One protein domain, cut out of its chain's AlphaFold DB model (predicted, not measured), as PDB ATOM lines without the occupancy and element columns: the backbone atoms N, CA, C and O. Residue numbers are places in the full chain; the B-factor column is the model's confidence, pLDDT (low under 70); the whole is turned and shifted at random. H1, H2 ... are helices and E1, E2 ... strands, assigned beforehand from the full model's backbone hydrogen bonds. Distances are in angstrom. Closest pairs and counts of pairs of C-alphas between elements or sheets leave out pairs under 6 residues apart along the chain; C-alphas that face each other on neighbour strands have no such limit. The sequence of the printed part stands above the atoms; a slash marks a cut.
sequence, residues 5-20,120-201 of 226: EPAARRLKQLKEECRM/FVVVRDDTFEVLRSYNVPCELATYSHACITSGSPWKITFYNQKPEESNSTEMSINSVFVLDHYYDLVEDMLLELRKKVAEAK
ATOM      1  N   GLU A   5      55.000  19.524  15.212       83.69
ATOM      2  CA  GLU A   5      55.356  18.643  16.330       83.69
ATOM      3  C   GLU A   5      55.521  19.375  17.674       83.69
ATOM      4  O   GLU A   5      55.015  18.857  18.675       83.69
ATOM      5  N   PRO A   6      56.199  20.540  17.758       88.19
ATOM      6  CA  PRO A   6      56.334  21.267  19.021       88.19
ATOM      7  C   PRO A   6      54.977  21.724  19.570       88.19
ATOM      8  O   PRO A   6      54.687  21.493  20.744       88.19
ATOM      9  N   ALA A   7      54.124  22.273  18.700       86.81
ATOM     10  CA  ALA A   7      52.760  22.688  19.017       86.81
ATOM     11  C   ALA A   7      51.921  21.513  19.552       86.81
ATOM     12  O   ALA A   7      51.353  21.578  20.643       86.81
ATOM     13  N   ALA A   8      51.933  20.374  18.851       87.88
ATOM     14  CA  ALA A   8      51.222  19.173  19.280       87.88
ATOM     15  C   ALA A   8      51.717  18.640  20.640       87.88
ATOM     16  O   ALA A   8      50.918  18.189  21.463       87.88
ATOM     17  N   ARG A   9      53.032  18.690  20.908       91.44
ATOM     18  CA  ARG A   9      53.600  18.296  22.211       91.44
ATOM     19  C   ARG A   9      53.160  19.244  23.325       91.44
ATOM     20  O   ARG A   9      52.814  18.769  24.405       91.44
ATOM     21  N   ARG A  10      53.139  20.551  23.057       93.12
ATOM     22  CA  ARG A  10      52.711  21.580  24.009       93.12
ATOM     23  C   ARG A  10      51.250  21.402  24.416       93.12
ATOM     24  O   ARG A  10      50.976  21.260  25.607       93.12
ATOM     25  N   LEU A  11      50.335  21.303  23.448       92.44
ATOM     26  CA  LEU A  11      48.913  21.061  23.731       92.44
ATOM     27  C   LEU A  11      48.697  19.715  24.437       92.44
ATOM     28  O   LEU A  11      47.883  19.611  25.356       92.44
ATOM     29  N   LYS A  12      49.474  18.681  24.072       92.06
ATOM     30  CA  LYS A  12      49.451  17.381  24.758       92.06
ATOM     31  C   LYS A  12      49.866  17.483  26.224       92.06
ATOM     32  O   LYS A  12      49.305  16.757  27.030       92.06
ATOM     33  N   GLN A  13      50.828  18.325  26.584       93.56
ATOM     34  CA  GLN A  13      51.184  18.514  27.989       93.56
ATOM     35  C   GLN A  13      50.074  19.263  28.739       93.56
ATOM     36  O   GLN A  13      49.603  18.792  29.773       93.56
ATOM     37  N   LEU A  14      49.618  20.392  28.189       94.06
ATOM     38  CA  LEU A  14      48.608  21.237  28.829       94.06
ATOM     39  C   LEU A  14      47.304  20.481  29.103       94.06
ATOM     40  O   LEU A  14      46.748  20.594  30.195       94.06
ATOM     41  N   LYS A  15      46.834  19.657  28.159       92.19
ATOM     42  CA  LYS A  15      45.588  18.898  28.346       92.19
ATOM     43  C   LYS A  15      45.658  17.886  29.496       92.19
ATOM     44  O   LYS A  15      44.645  17.659  30.149       92.19
ATOM     45  N   GLU A  16      46.822  17.282  29.754       92.38
ATOM     46  CA  GLU A  16      46.983  16.337  30.869       92.38
ATOM     47  C   GLU A  16      46.913  17.079  32.211       92.38
ATOM     48  O   GLU A  16      46.263  16.615  33.147       92.38
ATOM     49  N   GLU A  17      47.497  18.279  32.282       93.06
ATOM     50  CA  GLU A  17      47.427  19.157  33.458       93.06
ATOM     51  C   GLU A  17      45.987  19.651  33.727       93.06
ATOM     52  O   GLU A  17      45.586  19.808  34.884       93.06
ATOM     53  N   CYS A  18      45.183  19.826  32.671       93.44
ATOM     54  CA  CYS A  18      43.774  20.236  32.739       93.44
ATOM     55  C   CYS A  18      42.809  19.122  33.164       93.44
ATOM     56  O   CYS A  18      41.629  19.389  33.404       93.44
ATOM     57  N   ARG A  19      43.256  17.864  33.230       87.69
ATOM     58  CA  ARG A  19      42.365  16.763  33.591       87.69
ATOM     59  C   ARG A  19      42.014  16.836  35.076       87.69
ATOM     60  O   ARG A  19      42.887  16.904  35.951       87.69
ATOM     61  N   MET A  20      40.717  16.758  35.359       83.19
ATOM     62  CA  MET A  20      40.198  16.642  36.717       83.19
ATOM     63  C   MET A  20      39.209  15.489  36.808       83.19
ATOM     64  O   MET A  20      38.233  15.434  36.065       83.19
ATOM     65  N   PHE A 120      34.918  21.649  34.802       92.00
ATOM     66  CA  PHE A 120      35.257  23.037  34.499       92.00
ATOM     67  C   PHE A 120      35.145  23.263  33.002       92.00
ATOM     68  O   PHE A 120      35.579  22.417  32.218       92.00
ATOM     69  N   VAL A 121      34.590  24.408  32.626       92.94
ATOM     70  CA  VAL A 121      34.340  24.773  31.235       92.94
ATOM     71  C   VAL A 121      35.037  26.096  30.927       92.94
ATOM     72  O   VAL A 121      35.047  27.027  31.743       92.94
ATOM     73  N   VAL A 122      35.645  26.168  29.748       95.56
ATOM     74  CA  VAL A 122      36.139  27.406  29.142       95.56
ATOM     75  C   VAL A 122      35.446  27.556  27.798       95.56
ATOM     76  O   VAL A 122      35.510  26.643  26.976       95.56
ATOM     77  N   VAL A 123      34.776  28.692  27.604       96.00
ATOM     78  CA  VAL A 123      34.060  29.037  26.370       96.00
ATOM     79  C   VAL A 123      34.688  30.290  25.764       96.00
ATOM     80  O   VAL A 123      35.166  31.173  26.487       96.00
ATOM     81  N   ARG A 124      34.721  30.340  24.435       97.19
ATOM     82  CA  ARG A 124      35.058  31.521  23.641       97.19
ATOM     83  C   ARG A 124      33.945  31.757  22.634       97.19
ATOM     84  O   ARG A 124      33.495  30.803  22.000       97.19
ATOM     85  N   ASP A 125      33.550  33.014  22.505       96.06
ATOM     86  CA  ASP A 125      32.505  33.459  21.591       96.06
ATOM     87  C   ASP A 125      33.169  34.199  20.434       96.06
ATOM     88  O   ASP A 125      33.823  35.222  20.646       96.06
ATOM     89  N   ASP A 126      33.047  33.651  19.231       95.00
ATOM     90  CA  ASP A 126      33.577  34.224  17.994       95.00
ATOM     91  C   ASP A 126      32.934  33.520  16.789       95.00
ATOM     92  O   ASP A 126      32.105  32.626  16.939       95.00
ATOM     93  N   THR A 127      33.317  33.899  15.577       94.00
ATOM     94  CA  THR A 127      32.954  33.189  14.354       94.00
ATOM     95  C   THR A 127      34.022  32.149  14.027       94.00
ATOM     96  O   THR A 127      35.108  32.482  13.561       94.00
ATOM     97  N   PHE A 128      33.704  30.875  14.243       93.75
ATOM     98  CA  PHE A 128      34.605  29.753  13.985       93.75
ATOM     99  C   PHE A 128      34.192  29.004  12.721       93.75
ATOM    100  O   PHE A 128      33.105  28.431  12.659       93.75
ATOM    101  N   GLU A 129      35.071  28.954  11.726       92.88
ATOM    102  CA  GLU A 129      34.892  28.147  10.519       92.88
ATOM    103  C   GLU A 129      35.560  26.783  10.695       92.88
ATOM    104  O   GLU A 129      36.770  26.673  10.904       92.88
ATOM    105  N   VAL A 130      34.773  25.714  10.637       89.94
ATOM    106  CA  VAL A 130      35.239  24.363  10.952       89.94
ATOM    107  C   VAL A 130      34.898  23.414   9.817       89.94
ATOM    108  O   VAL A 130      33.763  23.364   9.340       89.94
ATOM    109  N   LEU A 131      35.888  22.623   9.399       84.12
ATOM    110  CA  LEU A 131      35.698  21.593   8.387       84.12
ATOM    111  C   LEU A 131      34.928  20.407   8.986       84.12
ATOM    112  O   LEU A 131      35.469  19.623   9.770       84.12
ATOM    113  N   ARG A 132      33.664  20.247   8.593       75.12
ATOM    114  CA  ARG A 132      32.806  19.150   9.037       75.12
ATOM    115  C   ARG A 132      32.976  17.956   8.092       75.12
ATOM    116  O   ARG A 132      32.705  18.051   6.899       75.12
ATOM    117  N   SER A 133      33.410  16.815   8.628       64.56
ATOM    118  CA  SER A 133      33.581  15.565   7.869       64.56
ATOM    119  C   SER A 133      32.744  14.452   8.500       64.56
ATOM    120  O   SER A 133      33.263  13.573   9.182       64.56
ATOM    121  N   TYR A 134      31.420  14.535   8.338       56.59
ATOM    122  CA  TYR A 134      30.523  13.426   8.699       56.59
ATOM    123  C   TYR A 134      30.110  12.602   7.481       56.59
ATOM    124  O   TYR A 134      29.865  11.414   7.637       56.59
ATOM    125  N   ASN A 135      30.090  13.196   6.285       51.34
ATOM    126  CA  ASN A 135      29.841  12.538   5.005       51.34
ATOM    127  C   ASN A 135      30.583  13.323   3.913       51.34
ATOM    128  O   ASN A 135      30.682  14.541   4.002       51.34
ATOM    129  N   VAL A 136      31.134  12.645   2.906       53.28
ATOM    130  CA  VAL A 136      31.734  13.311   1.737       53.28
ATOM    131  C   VAL A 136      30.600  13.943   0.913       53.28
ATOM    132  O   VAL A 136      29.623  13.235   0.651       53.28
ATOM    133  N   PRO A 137      30.712  15.210   0.463       62.16
ATOM    134  CA  PRO A 137      31.867  16.114   0.550       62.16
ATOM    135  C   PRO A 137      31.988  16.860   1.891       62.16
ATOM    136  O   PRO A 137      30.991  17.181   2.522       62.16
ATOM    137  N   CYS A 138      33.228  17.160   2.306       69.44
ATOM    138  CA  CYS A 138      33.498  17.993   3.480       69.44
ATOM    139  C   CYS A 138      32.856  19.376   3.312       69.44
ATOM    140  O   CYS A 138      33.100  20.047   2.309       69.44
ATOM    141  N   GLU A 139      32.101  19.816   4.312       77.88
ATOM    142  CA  GLU A 139      31.451  21.127   4.314       77.88
ATOM    143  C   GLU A 139      32.119  22.037   5.345       77.88
ATOM    144  O   GLU A 139      32.420  21.616   6.465       77.88
ATOM    145  N   LEU A 140      32.362  23.292   4.964       85.31
ATOM    146  CA  LEU A 140      32.757  24.326   5.913       85.31
ATOM    147  C   LEU A 140      31.500  24.781   6.656       85.31
ATOM    148  O   LEU A 140      30.533  25.216   6.032       85.31
ATOM    149  N   ALA A 141      31.506  24.655   7.977       88.38
ATOM    150  CA  ALA A 141      30.405  25.073   8.830       88.38
ATOM    151  C   ALA A 141      30.874  26.167   9.790       88.38
ATOM    152  O   ALA A 141      31.992  26.110  10.301       88.38
ATOM    153  N   THR A 142      30.001  27.136  10.050       91.69
ATOM    154  CA  THR A 142      30.275  28.241  10.970       91.69
ATOM    155  C   THR A 142      29.621  27.998  12.325       91.69
ATOM    156  O   THR A 142      28.456  27.587  12.405       91.69
ATOM    157  N   TYR A 143      30.368  28.284  13.387       93.06
ATOM    158  CA  TYR A 143      29.939  28.165  14.773       93.06
ATOM    159  C   TYR A 143      30.188  29.466  15.538       93.06
ATOM    160  O   TYR A 143      31.157  30.162  15.249       93.06
ATOM    161  N   SER A 144      29.335  29.777  16.514       94.31
ATOM    162  CA  SER A 144      29.454  30.979  17.359       94.31
ATOM    163  C   SER A 144      30.252  30.762  18.647       94.31
ATOM    164  O   SER A 144      30.655  31.722  19.300       94.31
ATOM    165  N   HIS A 145      30.463  29.505  19.035       95.88
ATOM    166  CA  HIS A 145      31.087  29.155  20.304       95.88
ATOM    167  C   HIS A 145      32.121  28.049  20.129       95.88
ATOM    168  O   HIS A 145      31.886  27.084  19.398       95.88
ATOM    169  N   ALA A 146      33.217  28.153  20.876       95.88
ATOM    170  CA  ALA A 146      34.223  27.117  21.070       95.88
ATOM    171  C   ALA A 146      34.329  26.773  22.561       95.88
ATOM    172  O   ALA A 146      34.347  27.664  23.409       95.88
ATOM    173  N   CYS A 147      34.410  25.486  22.902       95.62
ATOM    174  CA  CYS A 147      34.401  25.012  24.284       95.62
ATOM    175  C   CYS A 147      35.419  23.894  24.531       95.62
ATOM    176  O   CYS A 147      35.535  22.962  23.736       95.62
ATOM    177  N   ILE A 148      36.118  23.970  25.666       95.31
ATOM    178  CA  ILE A 148      36.948  22.886  26.211       95.31
ATOM    179  C   ILE A 148      36.531  22.638  27.662       95.31
ATOM    180  O   ILE A 148      36.261  23.578  28.415       95.31
ATOM    181  N   THR A 149      36.506  21.366  28.070       94.06
ATOM    182  CA  THR A 149      36.154  20.967  29.439       94.06
ATOM    183  C   THR A 149      37.265  20.182  30.125       94.06
ATOM    184  O   THR A 149      38.032  19.467  29.481       94.06
ATOM    185  N   SER A 150      37.325  20.235  31.459       92.75
ATOM    186  CA  SER A 150      38.264  19.419  32.252       92.75
ATOM    187  C   SER A 150      37.966  17.914  32.197       92.75
ATOM    188  O   SER A 150      38.817  17.104  32.573       92.75
ATOM    189  N   GLY A 151      36.765  17.531  31.749       89.38
ATOM    190  CA  GLY A 151      36.363  16.139  31.534       89.38
ATOM    191  C   GLY A 151      36.861  15.561  30.217       89.38
ATOM    192  O   GLY A 151      37.060  14.353  30.108       89.38
ATOM    193  N   SER A 152      37.075  16.410  29.212       91.19
ATOM    194  CA  SER A 152      37.589  16.014  27.899       91.19
ATOM    195  C   SER A 152      38.528  17.072  27.312       91.19
ATOM    196  O   SER A 152      38.289  17.555  26.207       91.19
ATOM    197  N   PRO A 153      39.651  17.399  27.985       93.38
ATOM    198  CA  PRO A 153      40.556  18.464  27.543       93.38
ATOM    199  C   PRO A 153      41.306  18.128  26.244       93.38
ATOM    200  O   PRO A 153      42.065  18.939  25.731       93.38
ATOM    201  N   TRP A 154      41.133  16.918  25.702       94.25
ATOM    202  CA  TRP A 154      41.688  16.498  24.413       94.25
ATOM    203  C   TRP A 154      40.799  16.851  23.211       94.25
ATOM    204  O   TRP A 154      41.177  16.542  22.076       94.25
ATOM    205  N   LYS A 155      39.634  17.464  23.440       94.31
ATOM    206  CA  LYS A 155      38.705  17.905  22.399       94.31
ATOM    207  C   LYS A 155      38.334  19.369  22.586       94.31
ATOM    208  O   LYS A 155      38.230  19.846  23.712       94.31
ATOM    209  N   ILE A 156      38.093  20.028  21.461       94.75
ATOM    210  CA  ILE A 156      37.374  21.294  21.379       94.75
ATOM    211  C   ILE A 156      36.013  21.021  20.735       94.75
ATOM    212  O   ILE A 156      35.928  20.292  19.741       94.75
ATOM    213  N   THR A 157      34.956  21.572  21.320       94.19
ATOM    214  CA  THR A 157      33.582  21.462  20.826       94.19
ATOM    215  C   THR A 157      33.137  22.815  20.300       94.19
ATOM    216  O   THR A 157      33.155  23.797  21.040       94.19
ATOM    217  N   PHE A 158      32.703  22.859  19.044       93.81
ATOM    218  CA  PHE A 158      32.131  24.043  18.414       93.81
ATOM    219  C   PHE A 158      30.610  23.909  18.306       93.81
ATOM    220  O   PHE A 158      30.123  22.824  17.985       93.81
ATOM    221  N   TYR A 159      29.855  24.971  18.594       92.19
ATOM    222  CA  TYR A 159      28.382  24.961  18.586       92.19
ATOM    223  C   TYR A 159      27.784  26.369  18.393       92.19
ATOM    224  O   TYR A 159      28.482  27.367  18.548       92.19
ATOM    225  N   ASN A 160      26.490  26.455  18.049       88.38
ATOM    226  CA  ASN A 160      25.774  27.731  17.835       88.38
ATOM    227  C   ASN A 160      24.794  28.117  18.955       88.38
ATOM    228  O   ASN A 160      24.546  29.296  19.155       88.38
ATOM    229  N   GLN A 161      24.204  27.146  19.657       81.75
ATOM    230  CA  GLN A 161      23.252  27.415  20.747       81.75
ATOM    231  C   GLN A 161      23.684  26.705  22.026       81.75
ATOM    232  O   GLN A 161      23.985  27.355  23.024       81.75
ATOM    233  N   LYS A 162      23.784  25.370  21.989       74.19
ATOM    234  CA  LYS A 162      24.317  24.564  23.096       74.19
ATOM    235  C   LYS A 162      25.255  23.459  22.600       74.19
ATOM    236  O   LYS A 162      25.055  22.949  21.498       74.19
ATOM    237  N   PRO A 163      26.243  23.040  23.413       62.00
ATOM    238  CA  PRO A 163      27.199  21.998  23.028       62.00
ATOM    239  C   PRO A 163      26.555  20.610  22.852       62.00
ATOM    240  O   PRO A 163      27.067  19.795  22.089       62.00
ATOM    241  N   GLU A 164      25.423  20.354  23.517       61.97
ATOM    242  CA  GLU A 164      24.705  19.068  23.503       61.97
ATOM    243  C   GLU A 164      23.718  18.910  22.327       61.97
ATOM    244  O   GLU A 164      23.113  17.853  22.156       61.97
ATOM    245  N   GLU A 165      23.530  19.949  21.511       63.41
ATOM    246  CA  GLU A 165      22.594  19.924  20.384       63.41
ATOM    247  C   GLU A 165      23.217  19.318  19.116       63.41
ATOM    248  O   GLU A 165      24.428  19.353  18.910       63.41
ATOM    249  N   SER A 166      22.380  18.818  18.197       61.34
ATOM    250  CA  SER A 166      22.791  18.182  16.926       61.34
ATOM    251  C   SER A 166      23.612  19.081  15.982       61.34
ATOM    252  O   SER A 166      24.176  18.608  14.990       61.34
ATOM    253  N   ASN A 167      23.681  20.377  16.291       73.50
ATOM    254  CA  ASN A 167      24.470  21.388  15.595       73.50
ATOM    255  C   ASN A 167      25.788  21.704  16.318       73.50
ATOM    256  O   ASN A 167      26.253  22.843  16.271       73.50
ATOM    257  N   SER A 168      26.391  20.713  16.978       85.19
ATOM    258  CA  SER A 168      27.772  20.785  17.446       85.19
ATOM    259  C   SER A 168      28.715  19.922  16.600       85.19
ATOM    260  O   SER A 168      28.307  19.013  15.858       85.19
ATOM    261  N   THR A 169      30.005  20.237  16.668       89.25
ATOM    262  CA  THR A 169      31.069  19.394  16.128       89.25
ATOM    263  C   THR A 169      32.246  19.360  17.088       89.25
ATOM    264  O   THR A 169      32.598  20.366  17.701       89.25
ATOM    265  N   GLU A 170      32.850  18.186  17.235       91.62
ATOM    266  CA  GLU A 170      34.011  17.989  18.093       91.62
ATOM    267  C   GLU A 170      35.249  17.738  17.241       91.62
ATOM    268  O   GLU A 170      35.230  16.912  16.326       91.62
ATOM    269  N   MET A 171      36.356  18.385  17.594       90.75
ATOM    270  CA  MET A 171      37.651  18.121  16.982       90.75
ATOM    271  C   MET A 171      38.684  17.749  18.036       90.75
ATOM    272  O   MET A 171      38.724  18.301  19.134       90.75
ATOM    273  N   SER A 172      39.562  16.813  17.679       92.31
ATOM    274  CA  SER A 172      40.761  16.551  18.472       92.31
ATOM    275  C   SER A 172      41.666  17.778  18.429       92.31
ATOM    276  O   SER A 172      41.995  18.258  17.340       92.31
ATOM    277  N   ILE A 173      42.143  18.223  19.593       92.19
ATOM    278  CA  ILE A 173      43.085  19.353  19.675       92.19
ATOM    279  C   ILE A 173      44.433  19.060  19.004       92.19
ATOM    280  O   ILE A 173      45.185  19.967  18.679       92.19
ATOM    281  N   ASN A 174      44.727  17.778  18.768       88.06
ATOM    282  CA  ASN A 174      45.923  17.330  18.061       88.06
ATOM    283  C   ASN A 174      45.679  17.122  16.554       88.06
ATOM    284  O   ASN A 174      46.553  16.595  15.867       88.06
ATOM    285  N   SER A 175      44.484  17.431  16.042       89.81
ATOM    286  CA  SER A 175      44.224  17.347  14.604       89.81
ATOM    287  C   SER A 175      45.025  18.414  13.862       89.81
ATOM    288  O   SER A 175      45.215  19.515  14.370       89.81
ATOM    289  N   VAL A 176      45.477  18.095  12.646       88.19
ATOM    290  CA  VAL A 176      46.247  19.039  11.816       88.19
ATOM    291  C   VAL A 176      45.477  20.344  11.620       88.19
ATOM    292  O   VAL A 176      46.058  21.406  11.757       88.19
ATOM    293  N   PHE A 177      44.163  20.259  11.393       87.69
ATOM    294  CA  PHE A 177      43.302  21.429  11.227       87.69
ATOM    295  C   PHE A 177      43.286  22.333  12.469       87.69
ATOM    296  O   PHE A 177      43.463  23.538  12.346       87.69
ATOM    297  N   VAL A 178      43.131  21.764  13.672       88.25
ATOM    298  CA  VAL A 178      43.159  22.562  14.910       88.25
ATOM    299  C   VAL A 178      44.544  23.163  15.151       88.25
ATOM    300  O   VAL A 178      44.638  24.317  15.552       88.25
ATOM    301  N   LEU A 179      45.612  22.413  14.873       89.12
ATOM    302  CA  LEU A 179      46.983  22.900  15.032       89.12
ATOM    303  C   LEU A 179      47.346  24.021  14.046       89.12
ATOM    304  O   LEU A 179      48.199  24.834  14.375       89.12
ATOM    305  N   ASP A 180      46.736  24.056  12.863       89.62
ATOM    306  CA  ASP A 180      47.015  25.068  11.836       89.62
ATOM    307  C   ASP A 180      46.140  26.324  12.002       89.62
ATOM    308  O   ASP A 180      46.629  27.443  11.890       89.62
ATOM    309  N   HIS A 181      44.853  26.153  12.331       91.31
ATOM    310  CA  HIS A 181      43.880  27.256  12.353       91.31
ATOM    311  C   HIS A 181      43.521  27.776  13.749       91.31
ATOM    312  O   HIS A 181      43.072  28.911  13.877       91.31
ATOM    313  N   TYR A 182      43.687  26.963  14.795       94.31
ATOM    314  CA  TYR A 182      43.154  27.252  16.133       94.31
ATOM    315  C   TYR A 182      44.168  27.017  17.257       94.31
ATOM    316  O   TYR A 182      43.774  26.909  18.418       94.31
ATOM    317  N   TYR A 183      45.466  26.937  16.947       94.50
ATOM    318  CA  TYR A 183      46.494  26.636  17.945       94.50
ATOM    319  C   TYR A 183      46.501  27.644  19.100       94.50
ATOM    320  O   TYR A 183      46.342  27.230  20.248       94.50
ATOM    321  N   ASP A 184      46.617  28.943  18.805       95.56
ATOM    322  CA  ASP A 184      46.712  29.986  19.838       95.56
ATOM    323  C   ASP A 184      45.442  30.050  20.697       95.56
ATOM    324  O   ASP A 184      45.513  30.146  21.922       95.56
ATOM    325  N   LEU A 185      44.272  29.909  20.060       96.56
ATOM    326  CA  LEU A 185      42.976  29.833  20.737       96.56
ATOM    327  C   LEU A 185      42.932  28.653  21.716       96.56
ATOM    328  O   LEU A 185      42.565  28.811  22.878       96.56
ATOM    329  N   VAL A 186      43.300  27.458  21.250       96.56
ATOM    330  CA  VAL A 186      43.265  26.242  22.068       96.56
ATOM    331  C   VAL A 186      44.315  26.290  23.175       96.56
ATOM    332  O   VAL A 186      44.026  25.854  24.290       96.56
ATOM    333  N   GLU A 187      45.509  26.830  22.915       97.19
ATOM    334  CA  GLU A 187      46.527  27.030  23.949       97.19
ATOM    335  C   GLU A 187      46.017  27.971  25.049       97.19
ATOM    336  O   GLU A 187      46.083  27.605  26.224       97.19
ATOM    337  N   ASP A 188      45.452  29.126  24.691       97.81
ATOM    338  CA  ASP A 188      44.878  30.079  25.648       97.81
ATOM    339  C   ASP A 188      43.756  29.447  26.490       97.81
ATOM    340  O   ASP A 188      43.780  29.494  27.725       97.81
ATOM    341  N   MET A 189      42.814  28.757  25.841       98.12
ATOM    342  CA  MET A 189      41.719  28.076  26.534       98.12
ATOM    343  C   MET A 189      42.223  26.990  27.497       98.12
ATOM    344  O   MET A 189      41.699  26.858  28.606       98.12
ATOM    345  N   LEU A 190      43.248  26.220  27.113       97.62
ATOM    346  CA  LEU A 190      43.864  25.218  27.988       97.62
ATOM    347  C   LEU A 190      44.639  25.858  29.144       97.62
ATOM    348  O   LEU A 190      44.623  25.325  30.252       97.62
ATOM    349  N   LEU A 191      45.301  26.995  28.936       98.06
ATOM    350  CA  LEU A 191      45.981  27.720  30.011       98.06
ATOM    351  C   LEU A 191      44.986  28.248  31.053       98.06
ATOM    352  O   LEU A 191      45.230  28.096  32.256       98.06
ATOM    353  N   GLU A 192      43.853  28.801  30.614       97.81
ATOM    354  CA  GLU A 192      42.767  29.212  31.510       97.81
ATOM    355  C   GLU A 192      42.173  28.006  32.252       97.81
ATOM    356  O   GLU A 192      42.021  28.036  33.478       97.81
ATOM    357  N   LEU A 193      41.880  26.917  31.533       96.56
ATOM    358  CA  LEU A 193      41.326  25.701  32.123       96.56
ATOM    359  C   LEU A 193      42.274  25.109  33.170       96.56
ATOM    360  O   LEU A 193      41.838  24.731  34.260       96.56
ATOM    361  N   ARG A 194      43.577  25.085  32.876       96.75
ATOM    362  CA  ARG A 194      44.614  24.644  33.809       96.75
ATOM    363  C   ARG A 194      44.600  25.470  35.086       96.75
ATOM    364  O   ARG A 194      44.691  24.891  36.163       96.75
ATOM    365  N   LYS A 195      44.477  26.797  34.981       95.88
ATOM    366  CA  LYS A 195      44.403  27.683  36.150       95.88
ATOM    367  C   LYS A 195      43.195  27.336  37.026       95.88
ATOM    368  O   LYS A 195      43.376  27.084  38.213       95.88
ATOM    369  N   LYS A 196      42.000  27.208  36.431       94.75
ATOM    370  CA  LYS A 196      40.773  26.807  37.152       94.75
ATOM    371  C   LYS A 196      40.933  25.457  37.858       94.75
ATOM    372  O   LYS A 196      40.545  25.306  39.014       94.75
ATOM    373  N   VAL A 197      41.521  24.472  37.176       93.88
ATOM    374  CA  VAL A 197      41.738  23.124  37.727       93.88
ATOM    375  C   VAL A 197      42.785  23.125  38.839       93.88
ATOM    376  O   VAL A 197      42.606  22.418  39.829       93.88
ATOM    377  N   ALA A 198      43.862  23.899  38.703       93.56
ATOM    378  CA  ALA A 198      44.893  24.019  39.730       93.56
ATOM    379  C   ALA A 198      44.328  24.648  41.013       93.56
ATOM    380  O   ALA A 198      44.450  24.048  42.078       93.56
ATOM    381  N   GLU A 199      43.622  25.776  40.890       93.56
ATOM    382  CA  GLU A 199      42.946  26.445  42.011       93.56
ATOM    383  C   GLU A 199      41.938  25.511  42.703       93.56
ATOM    384  O   GLU A 199      41.876  25.438  43.931       93.56
ATOM    385  N   ALA A 200      41.172  24.741  41.920       93.38
ATOM    386  CA  ALA A 200      40.236  23.759  42.453       93.38
ATOM    387  C   ALA A 200      40.927  22.612  43.192       93.38
ATOM    388  O   ALA A 200      40.452  22.212  44.251       93.38
ATOM    389  N   LYS A 201      42.034  22.081  42.662       92.00
ATOM    390  CA  LYS A 201      42.800  21.007  43.311       92.00
ATOM    391  C   LYS A 201      43.378  21.471  44.644       92.00
ATOM    392  O   LYS A 201      43.158  20.790  45.641       92.00
TER     393      LYS A 201
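What this domain is: This is residues 5 to 20 and 120 to 201 of the 226 residues of an uncharacterized protein of Candidatus Aenigmarchaeota archaeon (UniProt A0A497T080). A strongly twisted, curled sheet of four strands has the long helix H3 packed on one face, with the short H2 on the same face but beside the strands, only just over none of them, while H1 packs side by side with H3 and is not itself on the sheet. The two long strands E1 and E2 bend sharply; the far end of their hairpin and the end of H3 make the two ends of the longest axis. The printed part has 98 residues with three named helices and four named strands, in the order H1 E1 E2 E3 E4 H2 H3; the sheet's order is E1 - E2 - E3 - E4, antiparallel throughout, and the class is mixed, helices and strands. It is compact, with a radius of gyration of the C-alphas of 13.2 A, and spans 43 by 31 by 20 A.

Where its parts are: H1, residues 5 to 17, begins at C-alpha 5 (55.356, 18.643, 16.330) and is 18.9 A long. After the cut, E1, residues 121 to 132, is 23.0 A long and bends by 97 degrees at residue 126. E2, residues 139 to 149, is 25.6 A long, begins at C-alpha 139 (31.451, 21.127, 4.314) and bends by 81 degrees at residue 144. E3 is residues 155 to 159, 13.1 A, and E4 residues 168 to 172, 13.7 A. H2, residues 176 to 181, measures 8.6 A. H3, residues 183 to 201, is 26.2 A long and ends at C-alpha 201 (42.800, 21.007, 43.311).

How they stand to each other: E1 to E4 form a meander, each strand the antiparallel neighbour of the one before, in three hairpins. N 124 and O 146 of E1 and E2 are within hydrogen-bond range at 2.9 A, N 147 and O 157 of E2 and E3 at 2.8 A, and N 158 and O 169 of E3 and E4 at 2.8 A. H3 is on the sheet at a height of 8.5 A, over E2 and only just over E1, with 3 C-alphas falling on E1; this makes two layers, a helix on one face of a sheet. On the local plane H3 runs along the strands, at 3 degrees to E2. The closest C-alphas of E1 and H3, Val 122 and Met 189, are 6.2 A apart. H2 is on the same face, at a height of 8.3 A. H1 and H3 touch at a shallow tilt of 22 degrees, the same way; their closest C-alphas, Glu 17 and Arg 194, are 6.2 A apart. H1 and H2 are close but not clearly touching, the C-alphas of Ala 7 and Leu 179 being 7.0 A apart. Every O i to N i+4 pair is within hydrogen-bond range in H2 and H3, and 8 of 9 are in H1.

The domain as a whole: The C-alphas of Pro 137 and Lys 201, the two farthest apart, are 44.4 A apart. Residues 21 to 119 are not printed, and C-alphas 20 and 120 are 8.4 A apart across the cut. Of the links that are printed whole, none is long. Mean pLDDT of the printed part is 88.5; residues 133 to 138 and 163 to 166 are under 70.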